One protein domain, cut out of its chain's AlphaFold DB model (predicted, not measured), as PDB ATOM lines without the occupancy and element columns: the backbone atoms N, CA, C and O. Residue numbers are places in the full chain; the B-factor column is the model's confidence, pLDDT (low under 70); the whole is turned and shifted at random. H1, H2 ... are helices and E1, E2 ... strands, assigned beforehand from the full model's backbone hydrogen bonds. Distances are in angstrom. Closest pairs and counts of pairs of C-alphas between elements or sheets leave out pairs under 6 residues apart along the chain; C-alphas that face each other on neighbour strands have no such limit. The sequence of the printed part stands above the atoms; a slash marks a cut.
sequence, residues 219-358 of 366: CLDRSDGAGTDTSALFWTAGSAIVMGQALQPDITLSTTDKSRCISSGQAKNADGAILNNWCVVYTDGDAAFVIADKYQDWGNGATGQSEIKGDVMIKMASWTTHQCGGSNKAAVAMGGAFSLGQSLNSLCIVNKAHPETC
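AT A GLANCE: This is residues 219 to 358 of the 366 residues of an uncharacterized protein of Cadophora sp. DSE1049 (UniProt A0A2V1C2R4). A strongly twisted, curled antiparallel sheet of six strands has one helix, H1, running slantwise over one face, above E7 and E8. Where H1 begins, a small second sheet is made by the short strands E2 and E6, and the long stretch of residues 222 to 251, with no named element, runs round the outside from E1 to E2. The 140 printed residues hold one named helix and eight named strands, in the chain order E1 E2 E3 E4 E5 E6 H1 E7 E8; across the large sheet the order is E1 E7 E8 E5 E4 E3. The class is mixed, helices and strands, though under half of the residues are in named elements. The whole is compact and rounded, with a radius of gyration of the C-alphas of 14.3 A and spans of 39 by 35 by 26 A.

IN THESE COORDINATES: In the large sheet, E1 is residues 219 to 221, beginning at C-alpha 219 (36.559, -35.876, 28.977). E7 is residues 329 to 334, 16.2 A long, and E8 is residues 345 to 351, 18.6 A, ending at C-alpha 351 (23.882, -38.409, 31.761). E5, residues 287 to 294, measures 22.1 A; E4, residues 274 to 284, measures 27.1 A and bends by 62 degrees at residue 281; E3, residues 263 to 268, measures 16.4 A. H1 is residues 310 to 323, 19.7 A, beginning at C-alpha 310 (34.187, -51.447, 43.152). E2 is residues 252 to 254 and E6 is residues 307 to 309.

HOW THE PARTS SIT: E1 and E3 are the edge strands of the large sheet. E3, E4 and E5 form a meander, each strand the antiparallel neighbour of the one before; N 265 and O 278 are 3.0 A apart, N 279 and O 291 2.8 A. E8 pairs with E5 through N 348 and O 290, 2.8 A, and E7 and E8 are a hairpin, with N 333 and O 347 at 2.8 A. The pairing of E7 is staggered: residues 329 to 331 pair with E1, N 220 and O 330 being 2.8 A apart, and residues 331 to 334 with E8. H1 is on this sheet, in two layers, helix on one face of a sheet, at a height over the sheet of 9.0 A; on the local plane it stands at 46 degrees to E7. The closest C-alphas of H1 and E7 are those of Thr 320 and Ala 331, 5.9 A apart. Every O i to N i+4 pair of H1 is within hydrogen-bond range. E2 and E6 are antiparallel, with N 253 and O 308 at 2.8 A.

THE WHOLE: The two C-alphas farthest apart are those of Gly 238 and Asp 271, 41.9 A. The printed part has no cut. The links E1 to E2 and E5 to E6 are long. Mean pLDDT of the printed part is 79.1, with 27 residues under 70, among them 240 to 245, 299 to 304 and 335 to 344.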
ATOM      1  N   CYS A 219      37.588 -36.846  28.618       84.38
ATOM      2  CA  CYS A 219      36.559 -35.876  28.977       84.38
ATOM      3  C   CYS A 219      35.904 -35.318  27.710       84.38
ATOM      4  O   CYS A 219      36.499 -34.518  26.989       84.38
ATOM      5  N   LEU A 220      34.672 -35.733  27.431       83.50
ATOM      6  CA  LEU A 220      33.933 -35.346  26.235       83.50
ATOM      7  C   LEU A 220      32.921 -34.250  26.564       83.50
ATOM      8  O   LEU A 220      32.074 -34.423  27.439       83.50
ATOM      9  N   ASP A 221      32.965 -33.146  25.821       84.06
ATOM     10  CA  ASP A 221      31.883 -32.161  25.806       84.06
ATOM     11  C   ASP A 221      30.666 -32.724  25.068       84.06
ATOM     12  O   ASP A 221      30.751 -33.124  23.905       84.06
ATOM     13  N   ARG A 222      29.517 -32.751  25.741       78.75
ATOM     14  CA  ARG A 222      28.273 -33.339  25.233       78.75
ATOM     15  C   ARG A 222      27.156 -32.302  25.277       78.75
ATOM     16  O   ARG A 222      26.215 -32.382  26.065       78.75
ATOM     17  N   SER A 223      27.269 -31.307  24.399       79.44
ATOM     18  CA  SER A 223      26.237 -30.278  24.198       79.44
ATOM     19  C   SER A 223      24.931 -30.834  23.616       79.44
ATOM     20  O   SER A 223      23.922 -30.133  23.595       79.44
ATOM     21  N   ASP A 224      24.929 -32.095  23.185       75.06
ATOM     22  CA  ASP A 224      23.747 -32.848  22.768       75.06
ATOM     23  C   ASP A 224      22.910 -33.382  23.946       75.06
ATOM     24  O   ASP A 224      21.950 -34.117  23.727       75.06
ATOM     25  N   GLY A 225      23.243 -33.001  25.185       77.38
ATOM     26  CA  GLY A 225      22.484 -33.341  26.395       77.38
ATOM     27  C   GLY A 225      22.889 -34.666  27.038       77.38
ATOM     28  O   GLY A 225      22.367 -35.031  28.086       77.38
ATOM     29  N   ALA A 226      23.853 -35.375  26.454       75.69
ATOM     30  CA  ALA A 226      24.374 -36.619  27.012       75.69
ATOM     31  C   ALA A 226      25.452 -36.420  28.090       75.69
ATOM     32  O   ALA A 226      25.939 -37.391  28.674       75.69
ATOM     33  N   GLY A 227      25.849 -35.173  28.336       79.50
ATOM     34  CA  GLY A 227      26.773 -34.816  29.399       79.50
ATOM     35  C   GLY A 227      26.064 -34.667  30.736       79.50
ATOM     36  O   GLY A 227      24.854 -34.457  30.804       79.50
ATOM     37  N   THR A 228      26.838 -34.753  31.803       83.56
ATOM     38  CA  THR A 228      26.377 -34.568  33.175       83.56
ATOM     39  C   THR A 228      27.255 -33.531  33.861       83.56
ATOM     40  O   THR A 228      28.331 -33.199  33.355       83.56
ATOM     41  N   ASP A 229      26.802 -32.982  34.984       83.25
ATOM     42  CA  ASP A 229      27.717 -32.254  35.859       83.25
ATOM     43  C   ASP A 229      28.580 -33.229  36.660       83.25
ATOM     44  O   ASP A 229      28.107 -33.939  37.546       83.25
ATOM     45  N   THR A 230      29.861 -33.283  36.318       81.44
ATOM     46  CA  THR A 230      30.833 -34.174  36.958       81.44
ATOM     47  C   THR A 230      31.485 -33.556  38.193       81.44
ATOM     48  O   THR A 230      32.154 -34.262  38.943       81.44
ATOM     49  N   SER A 231      31.302 -32.252  38.430       73.50
ATOM     50  CA  SER A 231      31.972 -31.535  39.522       73.50
ATOM     51  C   SER A 231      31.414 -31.880  40.906       73.50
ATOM     52  O   SER A 231      32.111 -31.746  41.909       73.50
ATOM     53  N   ALA A 232      30.168 -32.360  40.959       66.81
ATOM     54  CA  ALA A 232      29.468 -32.706  42.192       66.81
ATOM     55  C   ALA A 232      29.462 -34.215  42.492       66.81
ATOM     56  O   ALA A 232      28.764 -34.657  43.405       66.81
ATOM     57  N   LEU A 233      30.223 -35.019  41.742       73.50
ATOM     58  CA  LEU A 233      30.239 -36.467  41.926       73.50
ATOM     59  C   LEU A 233      31.123 -36.834  43.119       73.50
ATOM     60  O   LEU A 233      32.336 -37.007  43.003       73.50
ATOM     61  N   PHE A 234      30.496 -36.952  44.287       66.38
ATOM     62  CA  PHE A 234      31.127 -37.427  45.516       66.38
ATOM     63  C   PHE A 234      30.745 -38.883  45.767       66.38
ATOM     64  O   PHE A 234      29.850 -39.186  46.553       66.38
ATOM     65  N   TRP A 235      31.436 -39.804  45.095       72.06
ATOM     66  CA  TRP A 235      31.195 -41.236  45.267       72.06
ATOM     67  C   TRP A 235      32.321 -41.873  46.069       72.06
ATOM     68  O   TRP A 235      33.398 -42.178  45.560       72.06
ATOM     69  N   THR A 236      32.064 -42.057  47.359       66.00
ATOM     70  CA  THR A 236      32.987 -42.689  48.304       66.00
ATOM     71  C   THR A 236      32.584 -44.137  48.578       66.00
ATOM     72  O   THR A 236      31.438 -44.544  48.346       66.00
ATOM     73  N   ALA A 237      33.528 -44.936  49.087       62.41
ATOM     74  CA  ALA A 237      33.217 -46.256  49.630       62.41
ATOM     75  C   ALA A 237      32.083 -46.143  50.664       62.41
ATOM     76  O   ALA A 237      32.087 -45.240  51.499       62.41
ATOM     77  N   GLY A 238      31.102 -47.044  50.599       62.09
ATOM     78  CA  GLY A 238      29.898 -46.970  51.434       62.09
ATOM     79  C   GLY A 238      28.687 -46.313  50.767       62.09
ATOM     80  O   GLY A 238      27.571 -46.525  51.239       62.09
ATOM     81  N   SER A 239      28.867 -45.594  49.651       71.12
ATOM     82  CA  SER A 239      27.744 -45.104  48.838       71.12
ATOM     83  C   SER A 239      26.868 -46.283  48.410       71.12
ATOM     84  O   SER A 239      27.390 -47.323  48.009       71.12
ATOM     85  N   ALA A 240      25.548 -46.161  48.526       67.44
ATOM     86  CA  ALA A 240      24.629 -47.254  48.225       67.44
ATOM     87  C   ALA A 240      24.535 -47.489  46.710       67.44
ATOM     88  O   ALA A 240      23.663 -46.929  46.056       67.44
ATOM     89  N   ILE A 241      25.414 -48.316  46.147       68.12
ATOM     90  CA  ILE A 241      25.304 -48.773  44.757       68.12
ATOM     91  C   ILE A 241      24.238 -49.863  44.592       68.12
ATOM     92  O   ILE A 241      23.640 -50.330  45.560       68.12
ATOM     93  N   VAL A 242      23.973 -50.210  43.325       55.44
ATOM     94  CA  VAL A 242      23.179 -51.345  42.825       55.44
ATOM     95  C   VAL A 242      22.396 -52.114  43.900       55.44
ATOM     96  O   VAL A 242      22.962 -52.871  44.687       55.44
ATOM     97  N   MET A 243      21.065 -52.012  43.861       57.22
ATOM     98  CA  MET A 243      20.157 -52.850  44.663       57.22
ATOM     99  C   MET A 243      20.293 -52.681  46.191       57.22
ATOM    100  O   MET A 243      19.937 -53.583  46.947       57.22
ATOM    101  N   GLY A 244      20.775 -51.524  46.658       56.78
ATOM    102  CA  GLY A 244      20.865 -51.210  48.088       56.78
ATOM    103  C   GLY A 244      22.086 -51.813  48.784       56.78
ATOM    104  O   GLY A 244      22.107 -51.882  50.013       56.78
ATOM    105  N   GLN A 245      23.096 -52.250  48.024       68.00
ATOM    106  CA  GLN A 245      24.375 -52.686  48.577       68.00
ATOM    107  C   GLN A 245      25.362 -51.518  48.618       68.00
ATOM    108  O   GLN A 245      25.448 -50.709  47.702       68.00
ATOM    109  N   ALA A 246      26.130 -51.411  49.694       78.50
ATOM    110  CA  ALA A 246      27.182 -50.408  49.778       78.50
ATOM    111  C   ALA A 246      28.302 -50.712  48.769       78.50
ATOM    112  O   ALA A 246      28.696 -51.869  48.609       78.50
ATOM    113  N   LEU A 247      28.850 -49.676  48.134       78.81
ATOM    114  CA  LEU A 247      30.009 -49.779  47.252       78.81
ATOM    115  C   LEU A 247      31.203 -50.169  48.102       78.81
ATOM    116  O   LEU A 247      31.694 -49.363  48.893       78.81
ATOM    117  N   GLN A 248      31.625 -51.421  47.955       80.88
ATOM    118  CA  GLN A 248      32.808 -51.959  48.603       80.88
ATOM    119  C   GLN A 248      33.922 -52.144  47.570       80.88
ATOM    120  O   GLN A 248      33.627 -52.460  46.417       80.88
ATOM    121  N   PRO A 249      35.199 -51.976  47.951       77.25
ATOM    122  CA  PRO A 249      36.327 -52.158  47.038       77.25
ATOM    123  C   PRO A 249      36.371 -53.526  46.336       77.25
ATOM    124  O   PRO A 249      36.884 -53.637  45.225       77.25
ATOM    125  N   ASP A 250      35.842 -54.568  46.976       80.62
ATOM    126  CA  ASP A 250      35.928 -55.965  46.550       80.62
ATOM    127  C   ASP A 250      34.716 -56.467  45.749       80.62
ATOM    128  O   ASP A 250      34.767 -57.579  45.220       80.62
ATOM    129  N   ILE A 251      33.647 -55.672  45.611       82.00
ATOM    130  CA  ILE A 251      32.491 -56.076  44.805       82.00
ATOM    131  C   ILE A 251      32.875 -56.138  43.324       82.00
ATOM    132  O   ILE A 251      33.503 -55.217  42.806       82.00
ATOM    133  N   THR A 252      32.463 -57.198  42.629       82.44
ATOM    134  CA  THR A 252      32.588 -57.304  41.169       82.44
ATOM    135  C   THR A 252      31.227 -57.088  40.522       82.44
ATOM    136  O   THR A 252      30.246 -57.762  40.853       82.44
ATOM    137  N   LEU A 253      31.176 -56.162  39.571       79.75
ATOM    138  CA  LEU A 253      30.030 -55.917  38.710       79.75
ATOM    139  C   LEU A 253      30.318 -56.474  37.326       79.75
ATOM    140  O   LEU A 253      31.352 -56.164  36.737       79.75
ATOM    141  N   SER A 254      29.388 -57.271  36.809       80.00
ATOM    142  CA  SER A 254      29.472 -57.799  35.456       80.00
ATOM    143  C   SER A 254      28.225 -57.471  34.658       80.00
ATOM    144  O   SER A 254      27.110 -57.511  35.172       80.00
ATOM    145  N   THR A 255      28.415 -57.190  33.378       78.62
ATOM    146  CA  THR A 255      27.335 -57.000  32.400       78.62
ATOM    147  C   THR A 255      26.674 -58.310  31.973       78.62
ATOM    148  O   THR A 255      25.618 -58.281  31.332       78.62
ATOM    149  N   THR A 256      27.271 -59.458  32.313       76.69
ATOM    150  CA  THR A 256      26.645 -60.775  32.128       76.69
ATOM    151  C   THR A 256      25.406 -60.928  32.982       76.69
ATOM    152  O   THR A 256      24.374 -61.409  32.512       76.69
ATOM    153  N   ASP A 257      25.491 -60.471  34.226       79.06
ATOM    154  CA  ASP A 257      24.392 -60.495  35.166       79.06
ATOM    155  C   ASP A 257      23.583 -59.201  35.055       79.06
ATOM    156  O   ASP A 257      23.628 -58.316  35.912       79.06
ATOM    157  N   LYS A 258      22.799 -59.096  33.975       79.69
ATOM    158  CA  LYS A 258      21.930 -57.933  33.730       79.69
ATOM    159  C   LYS A 258      20.905 -57.691  34.838       79.69
ATOM    160  O   LYS A 258      20.373 -56.587  34.923       79.69
ATOM    161  N   SER A 259      20.633 -58.689  35.685       80.50
ATOM    162  CA  SER A 259      19.747 -58.519  36.842       80.50
ATOM    163  C   SER A 259      20.302 -57.517  37.861       80.50
ATOM    164  O   SER A 259      19.537 -56.946  38.631       80.50
ATOM    165  N   ARG A 260      21.615 -57.247  37.811       80.81
ATOM    166  CA  ARG A 260      22.304 -56.251  38.637       80.81
ATOM    167  C   ARG A 260      22.334 -54.854  38.021       80.81
ATOM    168  O   ARG A 260      22.853 -53.933  38.638       80.81
ATOM    169  N   CYS A 261      21.813 -54.658  36.815       86.94
ATOM    170  CA  CYS A 261      21.752 -53.329  36.221       86.94
ATOM    171  C   CYS A 261      20.512 -52.583  36.731       86.94
ATOM    172  O   CYS A 261      19.413 -53.131  36.713       86.94
ATOM    173  N   ILE A 262      20.658 -51.308  37.103       88.88
ATOM    174  CA  ILE A 262      19.517 -50.401  37.341       88.88
ATOM    175  C   ILE A 262      18.692 -50.289  36.057       88.88
ATOM    176  O   ILE A 262      17.466 -50.363  36.063       88.88
ATOM    177  N   SER A 263      19.392 -50.131  34.936       91.88
ATOM    178  CA  SER A 263      18.842 -50.261  33.592       91.88
ATOM    179  C   SER A 263      19.919 -50.800  32.658       91.88
ATOM    180  O   SER A 263      21.113 -50.649  32.912       91.88
ATOM    181  N   SER A 264      19.514 -51.468  31.587       93.19
ATOM    182  CA  SER A 264      20.442 -51.971  30.578       93.19
ATOM    183  C   SER A 264      19.837 -51.845  29.192       93.19
ATOM    184  O   SER A 264      18.617 -51.761  29.035       93.19
ATOM    185  N   GLY A 265      20.694 -51.854  28.180       92.38
ATOM    186  CA  GLY A 265      20.255 -51.744  26.804       92.38
ATOM    187  C   GLY A 265      21.375 -51.970  25.810       92.38
ATOM    188  O   GLY A 265      22.391 -52.604  26.103       92.38
ATOM    189  N   GLN A 266      21.132 -51.488  24.599       92.50
ATOM    190  CA  GLN A 266      22.024 -51.623  23.460       92.50
ATOM    191  C   GLN A 266      22.227 -50.256  22.827       92.50
ATOM    192  O   GLN A 266      21.252 -49.546  22.579       92.50
ATOM    193  N   ALA A 267      23.477 -49.905  22.542       90.00
ATOM    194  CA  ALA A 267      23.787 -48.782  21.671       90.00
ATOM    195  C   ALA A 267      23.815 -49.278  20.222       90.00
ATOM    196  O   ALA A 267      24.334 -50.362  19.938       90.00
ATOM    197  N   LYS A 268      23.237 -48.500  19.306       90.38
ATOM    198  CA  LYS A 268      23.165 -48.825  17.878       90.38
ATOM    199  C   LYS A 268      23.730 -47.680  17.048       90.38
ATOM    200  O   LYS A 268      23.617 -46.525  17.450       90.38
ATOM    201  N   ASN A 269      24.308 -47.992  15.892       84.31
ATOM    202  CA  ASN A 269      24.664 -46.974  14.905       84.31
ATOM    203  C   ASN A 269      23.436 -46.516  14.092       84.31
ATOM    204  O   ASN A 269      22.320 -47.004  14.288       84.31
ATOM    205  N   ALA A 270      23.658 -45.593  13.151       82.31
ATOM    206  CA  ALA A 270      22.616 -45.063  12.268       82.31
ATOM    207  C   ALA A 270      21.929 -46.138  11.402       82.31
ATOM    208  O   ALA A 270      20.755 -45.995  11.072       82.31
ATOM    209  N   ASP A 271      22.629 -47.234  11.094       88.44
ATOM    210  CA  ASP A 271      22.099 -48.366  10.321       88.44
ATOM    211  C   ASP A 271      21.334 -49.380  11.193       88.44
ATOM    212  O   ASP A 271      20.840 -50.395  10.703       88.44
ATOM    213  N   GLY A 272      21.245 -49.137  12.505       88.69
ATOM    214  CA  GLY A 272      20.600 -50.028  13.466       88.69
ATOM    215  C   GLY A 272      21.457 -51.220  13.907       88.69
ATOM    216  O   GLY A 272      20.965 -52.056  14.671       88.69
ATOM    217  N   ALA A 273      22.720 -51.301  13.477       87.38
ATOM    218  CA  ALA A 273      23.661 -52.312  13.947       87.38
ATOM    219  C   ALA A 273      24.033 -52.044  15.409       87.38
ATOM    220  O   ALA A 273      24.340 -50.912  15.786       87.38
ATOM    221  N   ILE A 274      23.999 -53.087  16.238       87.88
ATOM    222  CA  ILE A 274      24.313 -52.991  17.666       87.88
ATOM    223  C   ILE A 274      25.829 -52.896  17.833       87.88
ATOM    224  O   ILE A 274      26.551 -53.763  17.353       87.88
ATOM    225  N   LEU A 275      26.292 -51.860  18.529       85.44
ATOM    226  CA  LEU A 275      27.710 -51.587  18.780       85.44
ATOM    227  C   LEU A 275      28.166 -52.208  20.101       85.44
ATOM    228  O   LEU A 275      29.162 -52.929  20.167       85.44
ATOM    229  N   ASN A 276      27.398 -51.958  21.160       89.19
ATOM    230  CA  ASN A 276      27.687 -52.430  22.504       89.19
ATOM    231  C   ASN A 276      26.407 -52.695  23.297       89.19
ATOM    232  O   ASN A 276      25.347 -52.119  23.033       89.19
ATOM    233  N   ASN A 277      26.524 -53.569  24.291       90.44
ATOM    234  CA  ASN A 277      25.576 -53.622  25.397       90.44
ATOM    235  C   ASN A 277      26.032 -52.621  26.461       90.44
ATOM    236  O   ASN A 277      27.231 -52.414  26.630       90.44
ATOM    237  N   TRP A 278      25.095 -52.025  27.187       92.00
ATOM    238  CA  TRP A 278      25.403 -51.154  28.318       92.00
ATOM    239  C   TRP A 278      24.562 -51.525  29.539       92.00
ATOM    240  O   TRP A 278      23.456 -52.059  29.419       92.00
ATOM    241  N   CYS A 279      25.111 -51.251  30.718       91.81
ATOM    242  CA  CYS A 279      24.537 -51.533  32.026       91.81
ATOM    243  C   CYS A 279      24.773 -50.326  32.935       91.81
ATOM    244  O   CYS A 279      25.914 -50.009  33.268       91.81
ATOM    245  N   VAL A 280      23.697 -49.649  33.338       91.62
ATOM    246  CA  VAL A 280      23.748 -48.615  34.373       91.62
ATOM    247  C   VAL A 280      23.859 -49.313  35.717       91.62
ATOM    248  O   VAL A 280      22.945 -50.030  36.127       91.62
ATOM    249  N   VAL A 281      24.971 -49.094  36.406       88.94
ATOM    250  CA  VAL A 281      25.238 -49.693  37.720       88.94
ATOM    251  C   VAL A 281      25.050 -48.694  38.856       88.94
ATOM    252  O   VAL A 281      24.887 -49.063  40.013       88.94
ATOM    253  N   TYR A 282      25.026 -47.405  38.557       87.69
ATOM    254  CA  TYR A 282      24.778 -46.400  39.575       87.69
ATOM    255  C   TYR A 282      24.216 -45.136  38.956       87.69
ATOM    256  O   TYR A 282      24.514 -44.838  37.801       87.69
ATOM    257  N   THR A 283      23.434 -44.390  39.730       87.81
ATOM    258  CA  THR A 283      22.930 -43.072  39.346       87.81
ATOM    259  C   THR A 283      22.954 -42.144  40.544       87.81
ATOM    260  O   THR A 283      22.552 -42.559  41.630       87.81
ATOM    261  N   ASP A 284      23.327 -40.893  40.326       85.62
ATOM    262  CA  ASP A 284      23.264 -39.830  41.323       85.62
ATOM    263  C   ASP A 284      22.966 -38.509  40.620       85.62
ATOM    264  O   ASP A 284      23.606 -38.179  39.626       85.62
ATOM    265  N   GLY A 285      21.942 -37.789  41.073       87.56
ATOM    266  CA  GLY A 285      21.448 -36.621  40.347       87.56
ATOM    267  C   GLY A 285      21.097 -36.957  38.891       87.56
ATOM    268  O   GLY A 285      20.230 -37.800  38.633       87.56
ATOM    269  N   ASP A 286      21.735 -36.273  37.945       89.44
ATOM    270  CA  ASP A 286      21.666 -36.502  36.499       89.44
ATOM    271  C   ASP A 286      22.759 -37.443  35.969       89.44
ATOM    272  O   ASP A 286      22.651 -37.888  34.829       89.44
ATOM    273  N   ALA A 287      23.744 -37.819  36.785       89.94
ATOM    274  CA  ALA A 287      24.857 -38.668  36.393       89.94
ATOM    275  C   ALA A 287      24.543 -40.161  36.544       89.94
ATOM    276  O   ALA A 287      23.768 -40.588  37.406       89.94
ATOM    277  N   ALA A 288      25.202 -40.979  35.726       91.50
ATOM    278  CA  ALA A 288      25.166 -42.430  35.801       91.50
ATOM    279  C   ALA A 288      26.546 -43.045  35.565       91.50
ATOM    280  O   ALA A 288      27.231 -42.673  34.614       91.50
ATOM    281  N   PHE A 289      26.898 -44.054  36.367       91.00
ATOM    282  CA  PHE A 289      27.952 -44.995  35.999       91.00
ATOM    283  C   PHE A 289      27.396 -46.042  35.053       91.00
ATOM    284  O   PHE A 289      26.443 -46.760  35.382       91.00
ATOM    285  N   VAL A 290      28.055 -46.171  33.910       91.75
ATOM    286  CA  VAL A 290      27.685 -47.112  32.864       91.75
ATOM    287  C   VAL A 290      28.871 -47.997  32.544       91.75
ATOM    288  O   VAL A 290      29.967 -47.512  32.281       91.75
ATOM    289  N   ILE A 291      28.638 -49.303  32.564       90.38
ATOM    290  CA  ILE A 291      29.571 -50.302  32.052       90.38
ATOM    291  C   ILE A 291      29.087 -50.696  30.665       90.38
ATOM    292  O   ILE A 291      27.911 -51.043  30.508       90.38
ATOM    293  N   ALA A 292      29.962 -50.647  29.669       89.69
ATOM    294  CA  ALA A 292      29.632 -51.044  28.311       89.69
ATOM    295  C   ALA A 292      30.611 -52.081  27.758       89.69
ATOM    296  O   ALA A 292      31.819 -52.002  27.966       89.69
ATOM    297  N   ASP A 293      30.044 -53.036  27.018       87.56
ATOM    298  CA  ASP A 293      30.749 -54.163  26.413       87.56
ATOM    299  C   ASP A 293      30.491 -54.284  24.935       87.56
ATOM    300  O   ASP A 293      29.356 -54.145  24.465       87.56
ATOM    301  N   LYS A 294      31.544 -54.662  24.219       84.75
ATOM    302  CA  LYS A 294      31.504 -54.804  22.774       84.75
ATOM    303  C   LYS A 294      30.484 -55.873  22.399       84.75
ATOM    304  O   LYS A 294      30.513 -56.991  22.916       84.75
ATOM    305  N   TYR A 295      29.578 -55.529  21.488       85.31
ATOM    306  CA  TYR A 295      28.584 -56.478  21.017       85.31
ATOM    307  C   TYR A 295      29.246 -57.565  20.170       85.31
ATOM    308  O   TYR A 295      30.122 -57.285  19.354       85.31
ATOM    309  N   GLN A 296      28.818 -58.811  20.366       80.69
ATOM    310  CA  GLN A 296      29.496 -59.986  19.816       80.69
ATOM    311  C   GLN A 296      29.614 -59.992  18.284       80.69
ATOM    312  O   GLN A 296      30.604 -60.477  17.743       80.69
ATOM    313  N   ASP A 297      28.618 -59.427  17.599       79.81
ATOM    314  CA  ASP A 297      28.525 -59.436  16.136       79.81
ATOM    315  C   ASP A 297      29.159 -58.189  15.498       79.81
ATOM    316  O   ASP A 297      29.173 -58.047  14.275       79.81
ATOM    317  N   TRP A 298      29.665 -57.255  16.308       71.19
ATOM    318  CA  TRP A 298      30.218 -55.998  15.822       71.19
ATOM    319  C   TRP A 298      31.742 -56.058  15.769       71.19
ATOM    320  O   TRP A 298      32.385 -56.118  16.803       71.19
ATOM    321  N   GLY A 299      32.336 -56.014  14.572       65.44
ATOM    322  CA  GLY A 299      33.792 -56.004  14.365       65.44
ATOM    323  C   GLY A 299      34.466 -57.361  14.619       65.44
ATOM    324  O   GLY A 299      34.444 -57.884  15.730       65.44
ATOM    325  N   ASN A 300      35.120 -57.922  13.598       64.94
ATOM    326  CA  ASN A 300      35.799 -59.221  13.684       64.94
ATOM    327  C   ASN A 300      36.849 -59.242  14.810       64.94
ATOM    328  O   ASN A 300      37.842 -58.521  14.745       64.94
ATOM    329  N   GLY A 301      36.663 -60.114  15.801       63.25
ATOM    330  CA  GLY A 301      37.661 -60.391  16.835       63.25
ATOM    331  C   GLY A 301      37.435 -59.620  18.138       63.25
ATOM    332  O   GLY A 301      37.429 -58.391  18.162       63.25
ATOM    333  N   ALA A 302      37.301 -60.394  19.216       59.22
ATOM    334  CA  ALA A 302      36.960 -60.024  20.592       59.22
ATOM    335  C   ALA A 302      35.474 -59.695  20.815       59.22
ATOM    336  O   ALA A 302      34.987 -58.625  20.453       59.22
ATOM    337  N   THR A 303      34.782 -60.641  21.449       62.31
ATOM    338  CA  THR A 303      33.547 -60.422  22.205       62.31
ATOM    339  C   THR A 303      33.962 -60.350  23.674       62.31
ATOM    340  O   THR A 303      34.875 -61.066  24.088       62.31
ATOM    341  N   GLY A 304      33.390 -59.423  24.436       64.88
ATOM    342  CA  GLY A 304      33.842 -59.148  25.796       64.88
ATOM    343  C   GLY A 304      32.692 -59.158  26.782       64.88
ATOM    344  O   GLY A 304      31.589 -58.721  26.466       64.88
ATOM    345  N   GLN A 305      32.972 -59.673  27.970       73.56
ATOM    346  CA  GLN A 305      32.179 -59.436  29.166       73.56
ATOM    347  C   GLN A 305      33.014 -58.550  30.083       73.56
ATOM    348  O   GLN A 305      34.175 -58.869  30.354       73.56
ATOM    349  N   SER A 306      32.439 -57.454  30.554       74.50
ATOM    350  CA  SER A 306      33.078 -56.594  31.533       74.50
ATOM    351  C   SER A 306      32.943 -57.209  32.908       74.50
ATOM    352  O   SER A 306      31.852 -57.617  33.313       74.50
ATOM    353  N   GLU A 307      34.040 -57.187  33.651       78.62
ATOM    354  CA  GLU A 307      34.038 -57.315  35.099       78.62
ATOM    355  C   GLU A 307      34.777 -56.112  35.671       78.62
ATOM    356  O   GLU A 307      35.959 -55.903  35.400       78.62
ATOM    357  N   ILE A 308      34.063 -55.289  36.432       80.44
ATOM    358  CA  ILE A 308      34.613 -54.082  37.046       80.44
ATOM    359  C   ILE A 308      34.491 -54.214  38.551       80.44
ATOM    360  O   ILE A 308      33.420 -54.518  39.078       80.44
ATOM    361  N   LYS A 309      35.606 -53.990  39.244       83.81
ATOM    362  CA  LYS A 309      35.638 -53.985  40.703       83.81
ATOM    363  C   LYS A 309      35.192 -52.641  41.270       83.81
ATOM    364  O   LYS A 309      35.363 -51.598  40.639       83.81
ATOM    365  N   GLY A 310      34.646 -52.659  42.481       83.50
ATOM    366  CA  GLY A 310      34.187 -51.447  43.152       83.50
ATOM    367  C   GLY A 310      35.303 -50.429  43.390       83.50
ATOM    368  O   GLY A 310      35.068 -49.231  43.256       83.50
ATOM    369  N   ASP A 311      36.536 -50.870  43.652       80.62
ATOM    370  CA  ASP A 311      37.689 -49.972  43.783       80.62
ATOM    371  C   ASP A 311      38.001 -49.201  42.488       80.62
ATOM    372  O   ASP A 311      38.361 -48.024  42.540       80.62
ATOM    373  N   VAL A 312      37.806 -49.830  41.326       83.00
ATOM    374  CA  VAL A 312      37.922 -49.184  40.011       83.00
ATOM    375  C   VAL A 312      36.848 -48.109  39.843       83.00
ATOM    376  O   VAL A 312      37.156 -47.014  39.375       83.00
ATOM    377  N   MET A 313      35.608 -48.370  40.270       85.19
ATOM    378  CA  MET A 313      34.537 -47.366  40.224       85.19
ATOM    379  C   MET A 313      34.831 -46.167  41.128       85.19
ATOM    380  O   MET A 313      34.689 -45.029  40.689       85.19
ATOM    381  N   ILE A 314      35.277 -46.410  42.366       81.69
ATOM    382  CA  ILE A 314      35.644 -45.346  43.314       81.69
ATOM    383  C   ILE A 314      36.751 -44.464  42.719       81.69
ATOM    384  O   ILE A 314      36.677 -43.238  42.771       81.69
ATOM    385  N   LYS A 315      37.768 -45.077  42.101       81.31
ATOM    386  CA  LYS A 315      38.845 -44.336  41.429       81.31
ATOM    387  C   LYS A 315      38.330 -43.533  40.239       81.31
ATOM    388  O   LYS A 315      38.671 -42.363  40.123       81.31
ATOM    389  N   MET A 316      37.477 -44.125  39.403       85.75
ATOM    390  CA  MET A 316      36.899 -43.446  38.241       85.75
ATOM    391  C   MET A 316      36.059 -42.227  38.633       85.75
ATOM    392  O   MET A 316      36.129 -41.198  37.961       85.75
ATOM    393  N   ALA A 317      35.306 -42.322  39.732       83.44
ATOM    394  CA  ALA A 317      34.572 -41.199  40.308       83.44
ATOM    395  C   ALA A 317      35.508 -40.029  40.600       83.44
ATOM    396  O   ALA A 317      35.326 -38.930  40.085       83.44
ATOM    397  N   SER A 318      36.559 -40.317  41.374       80.62
ATOM    398  CA  SER A 318      37.567 -39.336  41.745       80.62
ATOM    399  C   SER A 318      38.219 -38.734  40.503       80.62
ATOM    400  O   SER A 318      38.191 -37.519  40.324       80.62
ATOM    401  N   TRP A 319      38.728 -39.557  39.585       81.75
ATOM    402  CA  TRP A 319      39.363 -39.068  38.359       81.75
ATOM    403  C   TRP A 319      38.440 -38.198  37.516       81.75
ATOM    404  O   TRP A 319      38.894 -37.205  36.964       81.75
ATOM    405  N   THR A 320      37.153 -38.520  37.449       83.25
ATOM    406  CA  THR A 320      36.174 -37.751  36.675       83.25
ATOM    407  C   THR A 320      35.924 -36.376  37.250       83.25
ATOM    408  O   THR A 320      35.963 -35.400  36.501       83.25
ATOM    409  N   THR A 321      35.743 -36.274  38.563       78.06
ATOM    410  CA  THR A 321      35.579 -34.981  39.231       78.06
ATOM    411  C   THR A 321      36.807 -34.090  39.022       78.06
ATOM    412  O   THR A 321      36.665 -32.891  38.792       78.06
ATOM    413  N   HIS A 322      38.011 -34.675  39.026       76.31
ATOM    414  CA  HIS A 322      39.265 -33.929  38.881       76.31
ATOM    415  C   HIS A 322      39.610 -33.580  37.426       76.31
ATOM    416  O   HIS A 322      39.967 -32.442  37.135       76.31
ATOM    417  N   GLN A 323      39.525 -34.542  36.507       80.56
ATOM    418  CA  GLN A 323      39.974 -34.372  35.120       80.56
ATOM    419  C   GLN A 323      38.873 -33.819  34.214       80.56
ATOM    420  O   GLN A 323      39.158 -33.074  33.279       80.56
ATOM    421  N   CYS A 324      37.614 -34.166  34.487       83.19
ATOM    422  CA  CYS A 324      36.477 -33.831  33.636       83.19
ATOM    423  C   CYS A 324      35.480 -32.885  34.303       83.19
ATOM    424  O   CYS A 324      34.358 -32.796  33.808       83.19
ATOM    425  N   GLY A 325      35.847 -32.222  35.405       84.56
ATOM    426  CA  GLY A 325      34.956 -31.361  36.181       84.56
ATOM    427  C   GLY A 325      34.231 -30.306  35.336       84.56
ATOM    428  O   GLY A 325      34.836 -29.625  34.505       84.56
ATOM    429  N   GLY A 326      32.926 -30.163  35.569       81.81
ATOM    430  CA  GLY A 326      32.065 -29.159  34.941       81.81
ATOM    431  C   GLY A 326      30.790 -29.748  34.338       81.81
ATOM    432  O   GLY A 326      30.633 -30.961  34.217       81.81
ATOM    433  N   SER A 327      29.863 -28.872  33.952       78.25
ATOM    434  CA  SER A 327      28.576 -29.274  33.384       78.25
ATOM    435  C   SER A 327      28.698 -29.737  31.926       78.25
ATOM    436  O   SER A 327      29.526 -29.239  31.163       78.25
ATOM    437  N   ASN A 328      27.807 -30.646  31.515       83.94
ATOM    438  CA  ASN A 328      27.739 -31.233  30.166       83.94
ATOM    439  C   ASN A 328      28.980 -32.038  29.752       83.94
ATOM    440  O   ASN A 328      29.251 -32.191  28.557       83.94
ATOM    441  N   LYS A 329      29.715 -32.585  30.721       83.62
ATOM    442  CA  LYS A 329      30.858 -33.455  30.462       83.62
ATOM    443  C   LYS A 329      30.438 -34.915  30.574       83.62
ATOM    444  O   LYS A 329      29.627 -35.281  31.419       83.62
ATOM    445  N   ALA A 330      30.981 -35.752  29.709       84.12
ATOM    446  CA  ALA A 330      31.017 -37.192  29.905       84.12
ATOM    447  C   ALA A 330      32.465 -37.597  30.158       84.12
ATOM    448  O   ALA A 330      33.369 -37.080  29.505       84.12
ATOM    449  N   ALA A 331      32.680 -38.518  31.085       84.25
ATOM    450  CA  ALA A 331      33.992 -39.090  31.325       84.25
ATOM    451  C   ALA A 331      33.989 -40.537  30.865       84.25
ATOM    452  O   ALA A 331      33.125 -41.319  31.261       84.25
ATOM    453  N   VAL A 332      34.937 -40.888  30.008       84.75
ATOM    454  CA  VAL A 332      35.046 -42.222  29.439       84.75
ATOM    455  C   VAL A 332      36.410 -42.781  29.777       84.75
ATOM    456  O   VAL A 332      37.452 -42.190  29.511       84.75
ATOM    457  N   ALA A 333      36.370 -43.959  30.363       80.44
ATOM    458  CA  ALA A 333      37.511 -44.768  30.682       80.44
ATOM    459  C   ALA A 333      37.375 -46.055  29.853       80.44
ATOM    460  O   ALA A 333      36.337 -46.718  29.888       80.44
ATOM    461  N   MET A 334      38.396 -46.418  29.076       72.44
ATOM    462  CA  MET A 334      38.416 -47.636  28.261       72.44
ATOM    463  C   MET A 334      39.556 -48.552  28.699       72.44
ATOM    464  O   MET A 334      40.690 -48.108  28.861       72.44
ATOM    465  N   GLY A 335      39.261 -49.838  28.884       63.19
ATOM    466  CA  GLY A 335      40.287 -50.858  29.075       63.19
ATOM    467  C   GLY A 335      41.123 -51.036  27.805       63.19
ATOM    468  O   GLY A 335      40.606 -50.930  26.692       63.19
ATOM    469  N   GLY A 336      42.422 -51.302  27.965       51.38
ATOM    470  CA  GLY A 336      43.335 -51.512  26.841       51.38
ATOM    471  C   GLY A 336      42.856 -52.622  25.900       51.38
ATOM    472  O   GLY A 336      42.640 -53.759  26.313       51.38
ATOM    473  N   ALA A 337      42.724 -52.292  24.615       47.28
ATOM    474  CA  ALA A 337      42.373 -53.225  23.553       47.28
ATOM    475  C   ALA A 337      43.593 -54.042  23.112       47.28
ATOM    476  O   ALA A 337      44.164 -53.790  22.053       47.28
ATOM    477  N   PHE A 338      44.027 -55.014  23.913       46.38
ATOM    478  CA  PHE A 338      45.098 -55.908  23.474       46.38
ATOM    479  C   PHE A 338      44.517 -57.107  22.724       46.38
ATOM    480  O   PHE A 338      43.652 -57.840  23.212       46.38
ATOM    481  N   SER A 339      44.977 -57.276  21.485       40.09
ATOM    482  CA  SER A 339      44.671 -58.430  20.649       40.09
ATOM    483  C   SER A 339      45.061 -59.725  21.375       40.09
ATOM    484  O   SER A 339      46.096 -59.776  22.033       40.09
ATOM    485  N   LEU A 340      44.231 -60.767  21.207       43.03
ATOM    486  CA  LEU A 340      44.286 -62.105  21.838       43.03
ATOM    487  C   LEU A 340      43.419 -62.285  23.104       43.03
ATOM    488  O   LEU A 340      43.900 -62.667  24.166       43.03
ATOM    489  N   GLY A 341      42.099 -62.126  22.949       50.25
ATOM    490  CA  GLY A 341      41.118 -62.771  23.836       50.25
ATOM    491  C   GLY A 341      40.766 -62.038  25.132       50.25
ATOM    492  O   GLY A 341      40.149 -62.648  25.998       50.25
ATOM    493  N   GLN A 342      41.122 -60.759  25.273       52.44
ATOM    494  CA  GLN A 342      40.672 -59.940  26.402       52.44
ATOM    495  C   GLN A 342      39.375 -59.188  26.078       52.44
ATOM    496  O   GLN A 342      39.140 -58.774  24.940       52.44
ATOM    497  N   SER A 343      38.522 -59.042  27.096       53.62
ATOM    498  CA  SER A 343      37.283 -58.271  27.019       53.62
ATOM    499  C   SER A 343      37.585 -56.800  26.761       53.62
ATOM    500  O   SER A 343      38.422 -56.203  27.429       53.62
ATOM    501  N   LEU A 344      36.865 -56.214  25.808       66.50
ATOM    502  CA  LEU A 344      36.847 -54.774  25.605       66.50
ATOM    503  C   LEU A 344      35.725 -54.185  26.433       66.50
ATOM    504  O   LEU A 344      34.554 -54.410  26.125       66.50
ATOM    505  N   ASN A 345      36.113 -53.438  27.454       74.94
ATOM    506  CA  ASN A 345      35.208 -52.779  28.370       74.94
ATOM    507  C   ASN A 345      35.428 -51.269  28.361       74.94
ATOM    508  O   ASN A 345      36.566 -50.791  28.332       74.94
ATOM    509  N   SER A 346      34.333 -50.522  28.451       83.31
ATOM    510  CA  SER A 346      34.373 -49.126  28.861       83.31
ATOM    511  C   SER A 346      33.587 -48.920  30.150       83.31
ATOM    512  O   SER A 346      32.563 -49.556  30.405       83.31
ATOM    513  N   LEU A 347      34.119 -48.038  30.986       88.69
ATOM    514  CA  LEU A 347      33.464 -47.491  32.157       88.69
ATOM    515  C   LEU A 347      33.243 -46.011  31.881       88.69
ATOM    516  O   LEU A 347      34.196 -45.278  31.634       88.69
ATOM    517  N   CYS A 348      31.997 -45.566  31.919       90.69
ATOM    518  CA  CYS A 348      31.671 -44.179  31.643       90.69
ATOM    519  C   CYS A 348      30.880 -43.552  32.777       90.69
ATOM    520  O   CYS A 348      30.123 -44.222  33.481       90.69
ATOM    521  N   ILE A 349      31.023 -42.239  32.878       90.75
ATOM    522  CA  ILE A 349      30.151 -41.361  33.637       90.75
ATOM    523  C   ILE A 349      29.482 -40.436  32.633       90.75
ATOM    524  O   ILE A 349      30.141 -39.644  31.960       90.75
ATOM    525  N   VAL A 350      28.173 -40.600  32.492       91.88
ATOM    526  CA  VAL A 350      27.349 -39.930  31.478       91.88
ATOM    527  C   VAL A 350      26.046 -39.452  32.100       91.88
ATOM    528  O   VAL A 350      25.740 -39.793  33.243       91.88
ATOM    529  N   ASN A 351      25.246 -38.704  31.343       91.62
ATOM    530  CA  ASN A 351      23.882 -38.409  31.761       91.62
ATOM    531  C   ASN A 351      23.060 -39.706  31.872       91.62
ATOM    532  O   ASN A 351      23.028 -40.513  30.940       91.62
ATOM    533  N   LYS A 352      22.327 -39.891  32.970       92.50
ATOM    534  CA  LYS A 352      21.470 -41.060  33.210       92.50
ATOM    535  C   LYS A 352      20.340 -41.215  32.193       92.50
ATOM    536  O   LYS A 352      19.797 -42.308  32.066       92.50
ATOM    537  N   ALA A 353      19.956 -40.134  31.509       91.25
ATOM    538  CA  ALA A 353      18.977 -40.172  30.427       91.25
ATOM    539  C   ALA A 353      19.569 -40.711  29.113       91.25
ATOM    540  O   ALA A 353      18.806 -41.128  28.246       91.25
ATOM    541  N   HIS A 354      20.901 -40.723  28.994       91.00
ATOM    542  CA  HIS A 354      21.638 -41.099  27.789       91.00
ATOM    543  C   HIS A 354      22.750 -42.139  28.046       91.00
ATOM    544  O   HIS A 354      23.899 -41.939  27.626       91.00
ATOM    545  N   PRO A 355      22.465 -43.267  28.727       90.88
ATOM    546  CA  PRO A 355      23.473 -44.286  29.020       90.88
ATOM    547  C   PRO A 355      24.058 -44.942  27.759       90.88
ATOM    548  O   PRO A 355      25.194 -45.411  27.777       90.88
ATOM    549  N   GLU A 356      23.332 -44.922  26.639       89.94
ATOM    550  CA  GLU A 356      23.766 -45.421  25.329       89.94
ATOM    551  C   GLU A 356      24.976 -44.686  24.741       89.94
ATOM    552  O   GLU A 356      25.558 -45.134  23.750       89.94
ATOM    553  N   THR A 357      25.349 -43.552  25.332       87.56
ATOM    554  CA  THR A 357      26.510 -42.758  24.920       87.56
ATOM    555  C   THR A 357      27.810 -43.280  25.513       87.56
ATOM    556  O   THR A 357      28.883 -42.962  25.002       87.56
ATOM    557  N   CYS A 358      27.728 -44.162  26.517       88.69
ATOM    558  CA  CYS A 358      28.847 -44.998  26.912       88.69
ATOM    559  C   CYS A 358      29.088 -46.058  25.835       88.69
ATOM    560  O   CYS A 358      28.487 -47.138  25.826       88.69
TER     561      CYS A 358